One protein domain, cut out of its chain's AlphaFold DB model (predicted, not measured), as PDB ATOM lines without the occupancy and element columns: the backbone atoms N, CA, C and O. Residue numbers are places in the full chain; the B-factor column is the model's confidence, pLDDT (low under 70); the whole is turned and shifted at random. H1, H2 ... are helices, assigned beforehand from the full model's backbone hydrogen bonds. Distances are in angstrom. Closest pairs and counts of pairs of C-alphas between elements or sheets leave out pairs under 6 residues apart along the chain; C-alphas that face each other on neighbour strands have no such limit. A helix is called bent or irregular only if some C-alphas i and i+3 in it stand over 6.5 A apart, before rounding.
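This is residues 282 to 374 of the 561 residues of an uncharacterized protein of Amycolatopsis albispora (UniProt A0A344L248). Two long helices, H1 and H4, overlap where H1 ends and H4 begins, and from this overlap they reach out as two arms to opposite ends of the domain. H2 crosses H4 steeply at the overlap and leads to the short H3 at the side, from which residues 334 to 342 fold back to H4. The free arms, residues 282 to 294 of H1 and 358 to 374 of H4, make the length of the rod-like outline of 64 by 30 by 20 A. The printed part has 93 residues with four named helices, H1 to H4 in chain order, and no named strand; it is all helix and loose, with a radius of gyration of the C-alphas of 17.2 A.

H1, residues 282 to 308, begins with C-alpha 282 at (-4.913, -23.657, -23.994) and is 39.6 A long. H2 is residues 310 to 325, 22.3 A long, and H3 is residues 328 to 333. H4, residues 343 to 374, begins with C-alpha 343 at (-17.310, 0.947, -29.979) and ends with C-alpha 374 at (-57.333, 4.683, -49.773), 44.8 A away. H4 has a kink of 45 degrees near residue 350 and is only just irregular: C-alphas 348 and 351 are 6.9 A apart.

Residues 298 to 307 of H1 touch residues 344 to 353 of H4, at a shallow tilt of 26 degrees, the same way; the closest C-alphas are those of His 299 and Ala 345, 4.9 A. H1 and H2 touch only at the corner by their link, closest at the C-alphas of Ala 306 and Arg 313, 4.5 A. Residues 313 to 320 of H2 touch residues 346 to 354 of H4 at a steep tilt of 62 degrees, with the C-alphas of Val 317 and Ala 350 closest at 5.4 A. H3 is close to H2 but not clearly touching, and apart from H1 and H4. Each O i to N i+4 pair is within hydrogen-bond range in H1, H2 and H3, and 26 of 28 in H4.

The C-alphas farthest apart are those of Val 282 and Ser 374, 64.9 A. The printed part has no cut, and no link is long. Residues 282 to 288 have pLDDT under 70; the mean of the printed part is 88.6.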
ATOM      1  N   VAL A 282      -3.545 -23.125 -24.169       59.38
ATOM      2  CA  VAL A 282      -4.913 -23.657 -23.994       59.38
ATOM      3  C   VAL A 282      -5.722 -22.845 -22.970       59.38
ATOM      4  O   VAL A 282      -6.904 -22.575 -23.181       59.38
ATOM      5  N   LEU A 283      -5.097 -22.392 -21.878       54.69
ATOM      6  CA  LEU A 283      -5.746 -21.502 -20.904       54.69
ATOM      7  C   LEU A 283      -6.041 -20.109 -21.486       54.69
ATOM      8  O   LEU A 283      -7.093 -19.539 -21.191       54.69
ATOM      9  N   GLY A 284      -5.154 -19.584 -22.335       59.50
ATOM     10  CA  GLY A 284      -5.375 -18.341 -23.077       59.50
ATOM     11  C   GLY A 284      -6.531 -18.444 -24.076       59.50
ATOM     12  O   GLY A 284      -7.375 -17.549 -24.127       59.50
ATOM     13  N   GLU A 285      -6.630 -19.556 -24.808       65.38
ATOM     14  CA  GLU A 285      -7.734 -19.814 -25.741       65.38
ATOM     15  C   GLU A 285      -9.080 -19.972 -25.019       65.38
ATOM     16  O   GLU A 285     -10.074 -19.371 -25.432       65.38
ATOM     17  N   LEU A 286      -9.122 -20.697 -23.895       63.88
ATOM     18  CA  LEU A 286     -10.354 -20.883 -23.119       63.88
ATOM     19  C   LEU A 286     -10.845 -19.568 -22.482       63.88
ATOM     20  O   LEU A 286     -12.047 -19.285 -22.465       63.88
ATOM     21  N   ALA A 287      -9.924 -18.747 -21.966       63.91
ATOM     22  CA  ALA A 287     -10.248 -17.419 -21.444       63.91
ATOM     23  C   ALA A 287     -10.722 -16.476 -22.563       63.91
ATOM     24  O   ALA A 287     -11.688 -15.731 -22.373       63.91
ATOM     25  N   GLY A 288     -10.103 -16.563 -23.746       69.75
ATOM     26  CA  GLY A 288     -10.518 -15.836 -24.945       69.75
ATOM     27  C   GLY A 288     -11.942 -16.185 -25.381       69.75
ATOM     28  O   GLY A 288     -12.741 -15.280 -25.615       69.75
ATOM     29  N   GLN A 289     -12.302 -17.472 -25.410       73.88
ATOM     30  CA  GLN A 289     -13.654 -17.917 -25.775       73.88
ATOM     31  C   GLN A 289     -14.721 -17.399 -24.802       73.88
ATOM     32  O   GLN A 289     -15.701 -16.793 -25.231       73.88
ATOM     33  N   LYS A 290     -14.507 -17.536 -23.485       77.94
ATOM     34  CA  LYS A 290     -15.465 -17.023 -22.485       77.94
ATOM     35  C   LYS A 290     -15.625 -15.503 -22.544       77.94
ATOM     36  O   LYS A 290     -16.719 -14.994 -22.304       77.94
ATOM     37  N   TYR A 291     -14.554 -14.779 -22.861       74.25
ATOM     38  CA  TYR A 291     -14.606 -13.330 -23.024       74.25
ATOM     39  C   TYR A 291     -15.391 -12.919 -24.280       74.25
ATOM     40  O   TYR A 291     -16.225 -12.017 -24.211       74.25
ATOM     41  N   GLN A 292     -15.206 -13.624 -25.401       73.88
ATOM     42  CA  GLN A 292     -15.996 -13.417 -26.621       73.88
ATOM     43  C   GLN A 292     -17.488 -13.732 -26.403       73.88
ATOM     44  O   GLN A 292     -18.359 -12.972 -26.834       73.88
ATOM     45  N   ASP A 293     -17.807 -14.788 -25.652       82.31
ATOM     46  CA  ASP A 293     -19.187 -15.120 -25.276       82.31
ATOM     47  C   ASP A 293     -19.825 -14.047 -24.383       82.31
ATOM     48  O   ASP A 293     -21.013 -13.738 -24.505       82.31
ATOM     49  N   TYR A 294     -19.048 -13.458 -23.475       86.38
ATOM     50  CA  TYR A 294     -19.516 -12.357 -22.639       86.38
ATOM     51  C   TYR A 294     -19.789 -11.094 -23.472       86.38
ATOM     52  O   TYR A 294     -20.876 -10.516 -23.371       86.38
ATOM     53  N   LEU A 295     -18.849 -10.710 -24.343       83.88
ATOM     54  CA  LEU A 295     -18.995  -9.557 -25.237       83.88
ATOM     55  C   LEU A 295     -20.191  -9.715 -26.177       83.88
ATOM     56  O   LEU A 295     -20.995  -8.794 -26.311       83.88
ATOM     57  N   SER A 296     -20.369 -10.895 -26.773       86.62
ATOM     58  CA  SER A 296     -21.505 -11.154 -27.660       86.62
ATOM     59  C   SER A 296     -22.851 -11.023 -26.935       86.62
ATOM     60  O   SER A 296     -23.784 -10.431 -27.481       86.62
ATOM     61  N   LYS A 297     -22.958 -11.473 -25.674       92.00
ATOM     62  CA  LYS A 297     -24.160 -11.271 -24.841       92.00
ATOM     63  C   LYS A 297     -24.422  -9.797 -24.541       92.00
ATOM     64  O   LYS A 297     -25.576  -9.368 -24.568       92.00
ATOM     65  N   GLU A 298     -23.391  -9.006 -24.253       90.75
ATOM     66  CA  GLU A 298     -23.559  -7.561 -24.062       90.75
ATOM     67  C   GLU A 298     -23.978  -6.857 -25.355       90.75
ATOM     68  O   GLU A 298     -24.914  -6.054 -25.340       90.75
ATOM     69  N   HIS A 299     -23.364  -7.206 -26.487       93.06
ATOM     70  CA  HIS A 299     -23.722  -6.662 -27.796       93.06
ATOM     71  C   HIS A 299     -25.178  -7.006 -28.152       93.06
ATOM     72  O   HIS A 299     -25.921  -6.143 -28.620       93.06
ATOM     73  N   GLN A 300     -25.643  -8.218 -27.831       91.00
ATOM     74  CA  GLN A 300     -27.050  -8.602 -27.979       91.00
ATOM     75  C   GLN A 300     -27.994  -7.775 -27.092       91.00
ATOM     76  O   GLN A 300     -29.068  -7.387 -27.551       91.00
ATOM     77  N   LYS A 301     -27.610  -7.451 -25.848       95.12
ATOM     78  CA  LYS A 301     -28.410  -6.565 -24.980       95.12
ATOM     79  C   LYS A 301     -28.513  -5.152 -25.554       95.12
ATOM     80  O   LYS A 301     -29.593  -4.563 -25.520       95.12
ATOM     81  N   VAL A 302     -27.416  -4.611 -26.090       94.25
ATOM     82  CA  VAL A 302     -27.413  -3.300 -26.762       94.25
ATOM     83  C   VAL A 302     -28.308  -3.333 -27.998       94.25
ATOM     84  O   VAL A 302     -29.118  -2.426 -28.181       94.25
ATOM     85  N   LEU A 303     -28.231  -4.401 -28.797       93.75
ATOM     86  CA  LEU A 303     -29.102  -4.597 -29.952       93.75
ATOM     87  C   LEU A 303     -30.579  -4.634 -29.546       93.75
ATOM     88  O   LEU A 303     -31.379  -3.916 -30.136       93.75
ATOM     89  N   ALA A 304     -30.939  -5.416 -28.525       94.00
ATOM     90  CA  ALA A 304     -32.314  -5.504 -28.033       94.00
ATOM     91  C   ALA A 304     -32.845  -4.132 -27.584       94.00
ATOM     92  O   ALA A 304     -33.900  -3.700 -28.046       94.00
ATOM     93  N   ARG A 305     -32.062  -3.387 -26.789       96.50
ATOM     94  CA  ARG A 305     -32.410  -2.015 -26.380       96.50
ATOM     95  C   ARG A 305     -32.548  -1.069 -27.572       96.50
ATOM     96  O   ARG A 305     -33.438  -0.229 -27.586       96.50
ATOM     97  N   ALA A 306     -31.693  -1.198 -28.583       95.94
ATOM     98  CA  ALA A 306     -31.754  -0.380 -29.792       95.94
ATOM     99  C   ALA A 306     -32.938  -0.748 -30.707       95.94
ATOM    100  O   ALA A 306     -33.410   0.076 -31.489       95.94
ATOM    101  N   LEU A 307     -33.459  -1.973 -30.639       94.19
ATOM    102  CA  LEU A 307     -34.695  -2.316 -31.344       94.19
ATOM    103  C   LEU A 307     -35.905  -1.610 -30.714       94.19
ATOM    104  O   LEU A 307     -36.762  -1.122 -31.453       94.19
ATOM    105  N   GLU A 308     -35.926  -1.489 -29.386       95.81
ATOM    106  CA  GLU A 308     -36.988  -0.821 -28.623       95.81
ATOM    107  C   GLU A 308     -36.888   0.712 -28.675       95.81
ATOM    108  O   GLU A 308     -37.885   1.383 -28.945       95.81
ATOM    109  N   ASP A 309     -35.692   1.280 -28.480       96.50
ATOM    110  CA  ASP A 309     -35.478   2.730 -28.460       96.50
ATOM    111  C   ASP A 309     -34.990   3.266 -29.826       96.50
ATOM    112  O   ASP A 309     -33.831   3.061 -30.215       96.50
ATOM    113  N   PRO A 310     -35.827   4.026 -30.563       95.69
ATOM    114  CA  PRO A 310     -35.442   4.608 -31.844       95.69
ATOM    115  C   PRO A 310     -34.310   5.641 -31.731       95.69
ATOM    116  O   PRO A 310     -33.572   5.822 -32.705       95.69
ATOM    117  N   LYS A 311     -34.141   6.318 -30.584       96.06
ATOM    118  CA  LYS A 311     -33.040   7.274 -30.377       96.06
ATOM    119  C   LYS A 311     -31.714   6.539 -30.250       96.06
ATOM    120  O   LYS A 311     -30.762   6.898 -30.945       96.06
ATOM    121  N   LEU A 312     -31.674   5.482 -29.436       95.94
ATOM    122  CA  LEU A 312     -30.494   4.630 -29.298       95.94
ATOM    123  C   LEU A 312     -30.126   3.995 -30.643       95.94
ATOM    124  O   LEU A 312     -28.975   4.105 -31.071       95.94
ATOM    125  N   ARG A 313     -31.109   3.448 -31.375       96.12
ATOM    126  CA  ARG A 313     -30.903   2.931 -32.739       96.12
ATOM    127  C   ARG A 313     -30.225   3.943 -33.645       96.12
ATOM    128  O   ARG A 313     -29.215   3.632 -34.270       96.12
ATOM    129  N   LYS A 314     -30.787   5.152 -33.709       95.88
ATOM    130  CA  LYS A 314     -30.264   6.227 -34.550       95.88
ATOM    131  C   LYS A 314     -28.837   6.592 -34.142       95.88
ATOM    132  O   LYS A 314     -27.983   6.685 -35.009       95.88
ATOM    133  N   SER A 315     -28.557   6.707 -32.843       95.75
ATOM    134  CA  SER A 315     -27.216   7.037 -32.351       95.75
ATOM    135  C   SER A 315     -26.155   5.985 -32.705       95.75
ATOM    136  O   SER A 315     -25.057   6.356 -33.115       95.75
ATOM    137  N   ILE A 316     -26.484   4.688 -32.636       96.00
ATOM    138  CA  ILE A 316     -25.579   3.598 -33.039       96.00
ATOM    139  C   ILE A 316     -25.324   3.641 -34.551       96.00
ATOM    140  O   ILE A 316     -24.179   3.557 -34.995       96.00
ATOM    141  N   VAL A 317     -26.383   3.811 -35.350       96.00
ATOM    142  CA  VAL A 317     -26.285   3.883 -36.816       96.00
ATOM    143  C   VAL A 317     -25.498   5.117 -37.269       96.00
ATOM    144  O   VAL A 317     -24.642   5.006 -38.146       96.00
ATOM    145  N   ASP A 318     -25.740   6.278 -36.663       95.44
ATOM    146  CA  ASP A 318     -25.022   7.520 -36.963       95.44
ATOM    147  C   ASP A 318     -23.543   7.409 -36.564       95.44
ATOM    148  O   ASP A 318     -22.665   7.808 -37.334       95.44
ATOM    149  N   TYR A 319     -23.248   6.797 -35.411       95.31
ATOM    150  CA  TYR A 319     -21.877   6.523 -34.986       95.31
ATOM    151  C   TYR A 319     -21.145   5.619 -35.987       95.31
ATOM    152  O   TYR A 319     -20.057   5.976 -36.442       95.31
ATOM    153  N   TYR A 320     -21.761   4.502 -36.390       95.94
ATOM    154  CA  TYR A 320     -21.209   3.558 -37.368       95.94
ATOM    155  C   TYR A 320     -20.978   4.195 -38.743       95.94
ATOM    156  O   TYR A 320     -19.906   4.058 -39.333       95.94
ATOM    157  N   ASN A 321     -21.963   4.939 -39.249       95.44
ATOM    158  CA  ASN A 321     -21.846   5.633 -40.531       95.44
ATOM    159  C   ASN A 321     -20.794   6.742 -40.485       95.44
ATOM    160  O   ASN A 321     -20.100   6.957 -41.474       95.44
ATOM    161  N   GLY A 322     -20.674   7.443 -39.356       94.38
ATOM    162  CA  GLY A 322     -19.609   8.413 -39.142       94.38
ATOM    163  C   GLY A 322     -18.240   7.737 -39.160       94.38
ATOM    164  O   GLY A 322     -17.363   8.177 -39.889       94.38
ATOM    165  N   TYR A 323     -18.081   6.632 -38.435       94.06
ATOM    166  CA  TYR A 323     -16.819   5.897 -38.390       94.06
ATOM    167  C   TYR A 323     -16.389   5.380 -39.769       94.06
ATOM    168  O   TYR A 323     -15.228   5.503 -40.136       94.06
ATOM    169  N   ARG A 324     -17.328   4.863 -40.576       94.19
ATOM    170  CA  ARG A 324     -17.039   4.424 -41.953       94.19
ATOM    171  C   ARG A 324     -16.656   5.552 -42.909       94.19
ATOM    172  O   ARG A 324     -16.057   5.270 -43.943       94.19
ATOM    173  N   LYS A 325     -17.061   6.789 -42.618       94.94
ATOM    174  CA  LYS A 325     -16.710   7.968 -43.421       94.94
ATOM    175  C   LYS A 325     -15.373   8.571 -43.003       94.94
ATOM    176  O   LYS A 325     -14.751   9.244 -43.818       94.94
ATOM    177  N   ASP A 326     -14.949   8.346 -41.765       92.88
ATOM    178  CA  ASP A 326     -13.676   8.849 -41.269       92.88
ATOM    179  C   ASP A 326     -12.508   8.068 -41.888       92.88
ATOM    180  O   ASP A 326     -12.532   6.838 -42.004       92.88
ATOM    181  N   ASN A 327     -11.449   8.798 -42.246       92.00
ATOM    182  CA  ASN A 327     -10.175   8.215 -42.662       92.00
ATOM    183  C   ASN A 327      -9.600   7.312 -41.549       92.00
ATOM    184  O   ASN A 327      -9.918   7.529 -40.378       92.00
ATOM    185  N   PRO A 328      -8.694   6.365 -41.858       90.12
ATOM    186  CA  PRO A 328      -8.121   5.450 -40.861       90.12
ATOM    187  C   PRO A 328      -7.541   6.163 -39.627       90.12
ATOM    188  O   PRO A 328      -7.721   5.714 -38.501       90.12
ATOM    189  N   PHE A 329      -6.924   7.334 -39.814       86.62
ATOM    190  CA  PHE A 329      -6.451   8.172 -38.705       86.62
ATOM    191  C   PHE A 329      -7.584   8.806 -37.885       86.62
ATOM    192  O   PHE A 329      -7.483   8.904 -36.665       86.62
ATOM    193  N   GLY A 330      -8.685   9.201 -38.527       84.94
ATOM    194  CA  GLY A 330      -9.875   9.704 -37.834       84.94
ATOM    195  C   GLY A 330     -10.553   8.625 -36.988       84.94
ATOM    196  O   GLY A 330     -11.063   8.924 -35.913       84.94
ATOM    197  N   GLN A 331     -10.480   7.363 -37.421       88.56
ATOM    198  CA  GLN A 331     -10.995   6.216 -36.672       88.56
ATOM    199  C   GLN A 331     -10.237   5.986 -35.356       88.56
ATOM    200  O   GLN A 331     -10.868   5.717 -34.336       88.56
ATOM    201  N   LEU A 332      -8.911   6.156 -35.364       84.31
ATOM    202  CA  LEU A 332      -8.054   6.027 -34.177       84.31
ATOM    203  C   LEU A 332      -8.275   7.143 -33.146       84.31
ATOM    204  O   LEU A 332      -8.172   6.897 -31.947       84.31
ATOM    205  N   ILE A 333      -8.560   8.364 -33.603       84.88
ATOM    206  CA  ILE A 333      -8.620   9.555 -32.736       84.88
ATOM    207  C   ILE A 333     -10.053   9.858 -32.276       84.88
ATOM    208  O   ILE A 333     -10.252  10.687 -31.388       84.88
ATOM    209  N   ARG A 334     -11.076   9.202 -32.842       81.38
ATOM    210  CA  ARG A 334     -12.473   9.495 -32.508       81.38
ATOM    211  C   ARG A 334     -12.703   9.241 -31.008       81.38
ATOM    212  O   ARG A 334     -12.682   8.086 -30.581       81.38
ATOM    213  N   PRO A 335     -12.935  10.293 -30.197       78.94
ATOM    214  CA  PRO A 335     -13.056  10.126 -28.759       78.94
ATOM    215  C   PRO A 335     -14.249   9.221 -28.469       78.94
ATOM    216  O   PRO A 335     -15.280   9.310 -29.149       78.94
ATOM    217  N   PHE A 336     -14.116   8.365 -27.454       74.62
ATOM    218  CA  PHE A 336     -15.234   7.603 -26.911       74.62
ATOM    219  C   PHE A 336     -16.271   8.593 -26.377       74.62
ATOM    220  O   PHE A 336     -16.234   9.023 -25.225       74.62
ATOM    221  N   GLN A 337     -17.180   9.018 -27.251       75.94
ATOM    222  CA  GLN A 337     -18.336   9.792 -26.849       75.94
ATOM    223  C   GLN A 337     -19.137   8.926 -25.873       75.94
ATOM    224  O   GLN A 337     -19.255   7.716 -26.059       75.94
ATOM    225  N   LYS A 338     -19.678   9.538 -24.815       78.31
ATOM    226  CA  LYS A 338     -20.521   8.866 -23.816       78.31
ATOM    227  C   LYS A 338     -21.888   8.520 -24.424       78.31
ATOM    228  O   LYS A 338     -22.908   9.065 -24.021       78.31
ATOM    229  N   THR A 339     -21.911   7.655 -25.433       78.81
ATOM    230  CA  THR A 339     -23.109   7.297 -26.203       78.81
ATOM    231  C   THR A 339     -23.903   6.152 -25.574       78.81
ATOM    232  O   THR A 339     -24.923   5.744 -26.113       78.81
ATOM    233  N   GLY A 340     -23.472   5.642 -24.413       88.50
ATOM    234  CA  GLY A 340     -24.155   4.552 -23.708       88.50
ATOM    235  C   GLY A 340     -23.961   3.170 -24.347       88.50
ATOM    236  O   GLY A 340     -24.617   2.217 -23.936       88.50
ATOM    237  N   PHE A 341     -23.065   3.050 -25.329       92.56
ATOM    238  CA  PHE A 341     -22.657   1.793 -25.957       92.56
ATOM    239  C   PHE A 341     -21.149   1.801 -26.237       92.56
ATOM    240  O   PHE A 341     -20.550   2.862 -26.412       92.56
ATOM    241  N   SER A 342     -20.526   0.619 -26.271       93.00
ATOM    242  CA  SER A 342     -19.109   0.481 -26.619       93.00
ATOM    243  C   SER A 342     -18.898   0.568 -28.137       93.00
ATOM    244  O   SER A 342     -19.808   0.301 -28.926       93.00
ATOM    245  N   HIS A 343     -17.681   0.921 -28.560       92.44
ATOM    246  CA  HIS A 343     -17.310   0.947 -29.979       92.44
ATOM    247  C   HIS A 343     -17.521  -0.417 -30.658       92.44
ATOM    248  O   HIS A 343     -18.131  -0.485 -31.723       92.44
ATOM    249  N   GLY A 344     -17.075  -1.500 -30.006       91.88
ATOM    250  CA  GLY A 344     -17.273  -2.870 -30.489       91.88
ATOM    251  C   GLY A 344     -18.755  -3.214 -30.643       91.88
ATOM    252  O   GLY A 344     -19.168  -3.674 -31.704       91.88
ATOM    253  N   ALA A 345     -19.580  -2.864 -29.649       93.44
ATOM    254  CA  ALA A 345     -21.022  -3.074 -29.735       93.44
ATOM    255  C   ALA A 345     -21.631  -2.322 -30.920       93.44
ATOM    256  O   ALA A 345     -22.482  -2.869 -31.617       93.44
ATOM    257  N   ALA A 346     -21.197  -1.087 -31.190       94.81
ATOM    258  CA  ALA A 346     -21.685  -0.333 -32.339       94.81
ATOM    259  C   ALA A 346     -21.306  -0.991 -33.674       94.81
ATOM    260  O   ALA A 346     -22.154  -1.067 -34.558       94.81
ATOM    261  N   MET A 347     -20.074  -1.487 -33.825       94.69
ATOM    262  CA  MET A 347     -19.626  -2.135 -35.066       94.69
ATOM    263  C   MET A 347     -20.371  -3.432 -35.358       94.69
ATOM    264  O   MET A 347     -20.787  -3.650 -36.497       94.69
ATOM    265  N   ASP A 348     -20.603  -4.242 -34.328       94.62
ATOM    266  CA  ASP A 348     -21.276  -5.529 -34.487       94.62
ATOM    267  C   ASP A 348     -22.786  -5.363 -34.688       94.62
ATOM    268  O   ASP A 348     -23.407  -6.065 -35.489       94.62
ATOM    269  N   THR A 349     -23.407  -4.412 -33.984       95.25
ATOM    270  CA  THR A 349     -24.869  -4.257 -34.005       95.25
ATOM    271  C   THR A 349     -25.368  -3.344 -35.123       95.25
ATOM    272  O   THR A 349     -26.457  -3.581 -35.654       95.25
ATOM    273  N   ALA A 350     -24.599  -2.336 -35.551       96.44
ATOM    274  CA  ALA A 350     -25.071  -1.347 -36.521       96.44
ATOM    275  C   ALA A 350     -25.503  -1.924 -37.882       96.44
ATOM    276  O   ALA A 350     -26.549  -1.487 -38.369       96.44
ATOM    277  N   PRO A 351     -24.813  -2.903 -38.509       96.75
ATOM    278  CA  PRO A 351     -25.275  -3.490 -39.768       96.75
ATOM    279  C   PRO A 351     -26.685  -4.080 -39.653       96.75
ATOM    280  O   PRO A 351     -27.546  -3.813 -40.495       96.75
ATOM    281  N   SER A 352     -26.952  -4.802 -38.558       92.75
ATOM    282  CA  SER A 352     -28.266  -5.390 -38.287       92.75
ATOM    283  C   SER A 352     -29.340  -4.319 -38.048       92.75
ATOM    284  O   SER A 352     -30.452  -4.420 -38.574       92.75
ATOM    285  N   LEU A 353     -28.993  -3.232 -37.347       95.94
ATOM    286  CA  LEU A 353     -29.885  -2.092 -37.125       95.94
ATOM    287  C   LEU A 353     -30.181  -1.319 -38.415       95.94
ATOM    288  O   LEU A 353     -31.311  -0.869 -38.598       95.94
ATOM    289  N   ILE A 354     -29.216  -1.193 -39.332       96.06
ATOM    290  CA  ILE A 354     -29.417  -0.567 -40.649       96.06
ATOM    291  C   ILE A 354     -30.400  -1.389 -41.485       96.06
ATOM    292  O   ILE A 354     -31.305  -0.826 -42.106       96.06
ATOM    293  N   GLU A 355     -30.259  -2.715 -41.512       94.31
ATOM    294  CA  GLU A 355     -31.216  -3.580 -42.206       94.31
ATOM    295  C   GLU A 355     -32.613  -3.506 -41.594       94.31
ATOM    296  O   GLU A 355     -33.610  -3.430 -42.319       94.31
ATOM    297  N   PHE A 356     -32.693  -3.498 -40.263       93.44
ATOM    298  CA  PHE A 356     -33.953  -3.334 -39.553       93.44
ATOM    299  C   PHE A 356     -34.609  -1.985 -39.873       93.44
ATOM    300  O   PHE A 356     -35.793  -1.948 -40.210       93.44
ATOM    301  N   GLN A 357     -33.839  -0.894 -39.872       94.75
ATOM    302  CA  GLN A 357     -34.329   0.438 -40.224       94.75
ATOM    303  C   GLN A 357     -34.836   0.484 -41.671       94.75
ATOM    304  O   GLN A 357     -35.942   0.957 -41.906       94.75
ATOM    305  N   LYS A 358     -34.113  -0.109 -42.632       95.12
ATOM    306  CA  LYS A 358     -34.583  -0.226 -44.025       95.12
ATOM    307  C   LYS A 358     -35.913  -0.977 -44.131       95.12
ATOM    308  O   LYS A 358     -36.777  -0.583 -44.913       95.12
ATOM    309  N   LYS A 359     -36.093  -2.058 -43.360       92.69
ATOM    310  CA  LYS A 359     -37.356  -2.817 -43.318       92.69
ATOM    311  C   LYS A 359     -38.489  -1.981 -42.722       92.69
ATOM    312  O   LYS A 359     -39.581  -1.975 -43.290       92.69
ATOM    313  N   LEU A 360     -38.235  -1.258 -41.630       91.56
ATOM    314  CA  LEU A 360     -39.203  -0.336 -41.032       91.56
ATOM    315  C   LEU A 360     -39.596   0.784 -42.000       91.56
ATOM    316  O   LEU A 360     -40.783   1.029 -42.191       91.56
ATOM    317  N   ASP A 361     -38.628   1.411 -42.664       92.06
ATOM    318  CA  ASP A 361     -38.881   2.489 -43.623       92.06
ATOM    319  C   ASP A 361     -39.682   1.985 -44.829       92.06
ATOM    320  O   ASP A 361     -40.617   2.648 -45.279       92.06
ATOM    321  N   ALA A 362     -39.380   0.779 -45.321       91.75
ATOM    322  CA  ALA A 362     -40.156   0.138 -46.379       91.75
ATOM    323  C   ALA A 362     -41.605  -0.147 -45.943       91.75
ATOM    324  O   ALA A 362     -42.535   0.084 -46.718       91.75
ATOM    325  N   GLN A 363     -41.818  -0.608 -44.706       90.75
ATOM    326  CA  GLN A 363     -43.162  -0.815 -44.156       90.75
ATOM    327  C   GLN A 363     -43.919   0.502 -43.982       90.75
ATOM    328  O   GLN A 363     -45.089   0.586 -44.349       90.75
ATOM    329  N   LEU A 364     -43.254   1.538 -43.473       93.12
ATOM    330  CA  LEU A 364     -43.839   2.859 -43.275       93.12
ATOM    331  C   LEU A 364     -44.193   3.517 -44.613       93.12
ATOM    332  O   LEU A 364     -45.266   4.103 -44.744       93.12
ATOM    333  N   LYS A 365     -43.343   3.359 -45.633       93.75
ATOM    334  CA  LYS A 365     -43.642   3.777 -47.005       93.75
ATOM    335  C   LYS A 365     -44.861   3.039 -47.553       93.75
ATOM    336  O   LYS A 365     -45.799   3.677 -48.006       93.75
ATOM    337  N   LEU A 366     -44.905   1.716 -47.427       91.44
ATOM    338  CA  LEU A 366     -46.037   0.911 -47.889       91.44
ATOM    339  C   LEU A 366     -47.344   1.244 -47.145       91.44
ATOM    340  O   LEU A 366     -48.417   1.227 -47.748       91.44
ATOM    341  N   ALA A 367     -47.275   1.578 -45.854       87.31
ATOM    342  CA  ALA A 367     -48.417   2.067 -45.087       87.31
ATOM    343  C   ALA A 367     -48.896   3.437 -45.595       87.31
ATOM    344  O   ALA A 367     -50.094   3.609 -45.819       87.31
ATOM    345  N   LYS A 368     -47.974   4.373 -45.857       94.31
ATOM    346  CA  LYS A 368     -48.282   5.679 -46.461       94.31
ATOM    347  C   LYS A 368     -48.890   5.538 -47.854       94.31
ATOM    348  O   LYS A 368     -49.912   6.157 -48.121       94.31
ATOM    349  N   ASP A 369     -48.334   4.678 -48.701       92.94
ATOM    350  CA  ASP A 369     -48.840   4.430 -50.053       92.94
ATOM    351  C   ASP A 369     -50.246   3.806 -50.017       92.94
ATOM    352  O   ASP A 369     -51.122   4.178 -50.796       92.94
ATOM    353  N   ARG A 370     -50.509   2.886 -49.075       89.19
ATOM    354  CA  ARG A 370     -51.852   2.318 -48.852       89.19
ATOM    355  C   ARG A 370     -52.846   3.347 -48.330       89.19
ATOM    356  O   ARG A 370     -54.001   3.321 -48.751       89.19
ATOM    357  N   ALA A 371     -52.418   4.228 -47.430       86.88
ATOM    358  CA  ALA A 371     -53.240   5.323 -46.934       86.88
ATOM    359  C   ALA A 371     -53.556   6.311 -48.065       86.88
ATOM    360  O   ALA A 371     -54.720   6.603 -48.300       86.88
ATOM    361  N   ALA A 372     -52.557   6.722 -48.851       92.94
ATOM    362  CA  ALA A 372     -52.740   7.577 -50.022       92.94
ATOM    363  C   ALA A 372     -53.683   6.944 -51.056       92.94
ATOM    364  O   ALA A 372     -54.605   7.599 -51.532       92.94
ATOM    365  N   LYS A 373     -53.519   5.647 -51.348       92.00
ATOM    366  CA  LYS A 373     -54.410   4.907 -52.254       92.00
ATOM    367  C   LYS A 373     -55.844   4.835 -51.729       92.00
ATOM    368  O   LYS A 373     -56.779   4.880 -52.520       92.00
ATOM    369  N   SER A 374     -56.014   4.711 -50.415       86.88
ATOM    370  CA  SER A 374     -57.333   4.683 -49.773       86.88
ATOM    371  C   SER A 374     -57.973   6.075 -49.764       86.88
ATOM    372  O   SER A 374     -59.148   6.195 -50.081       86.88
TER     373      SER A 374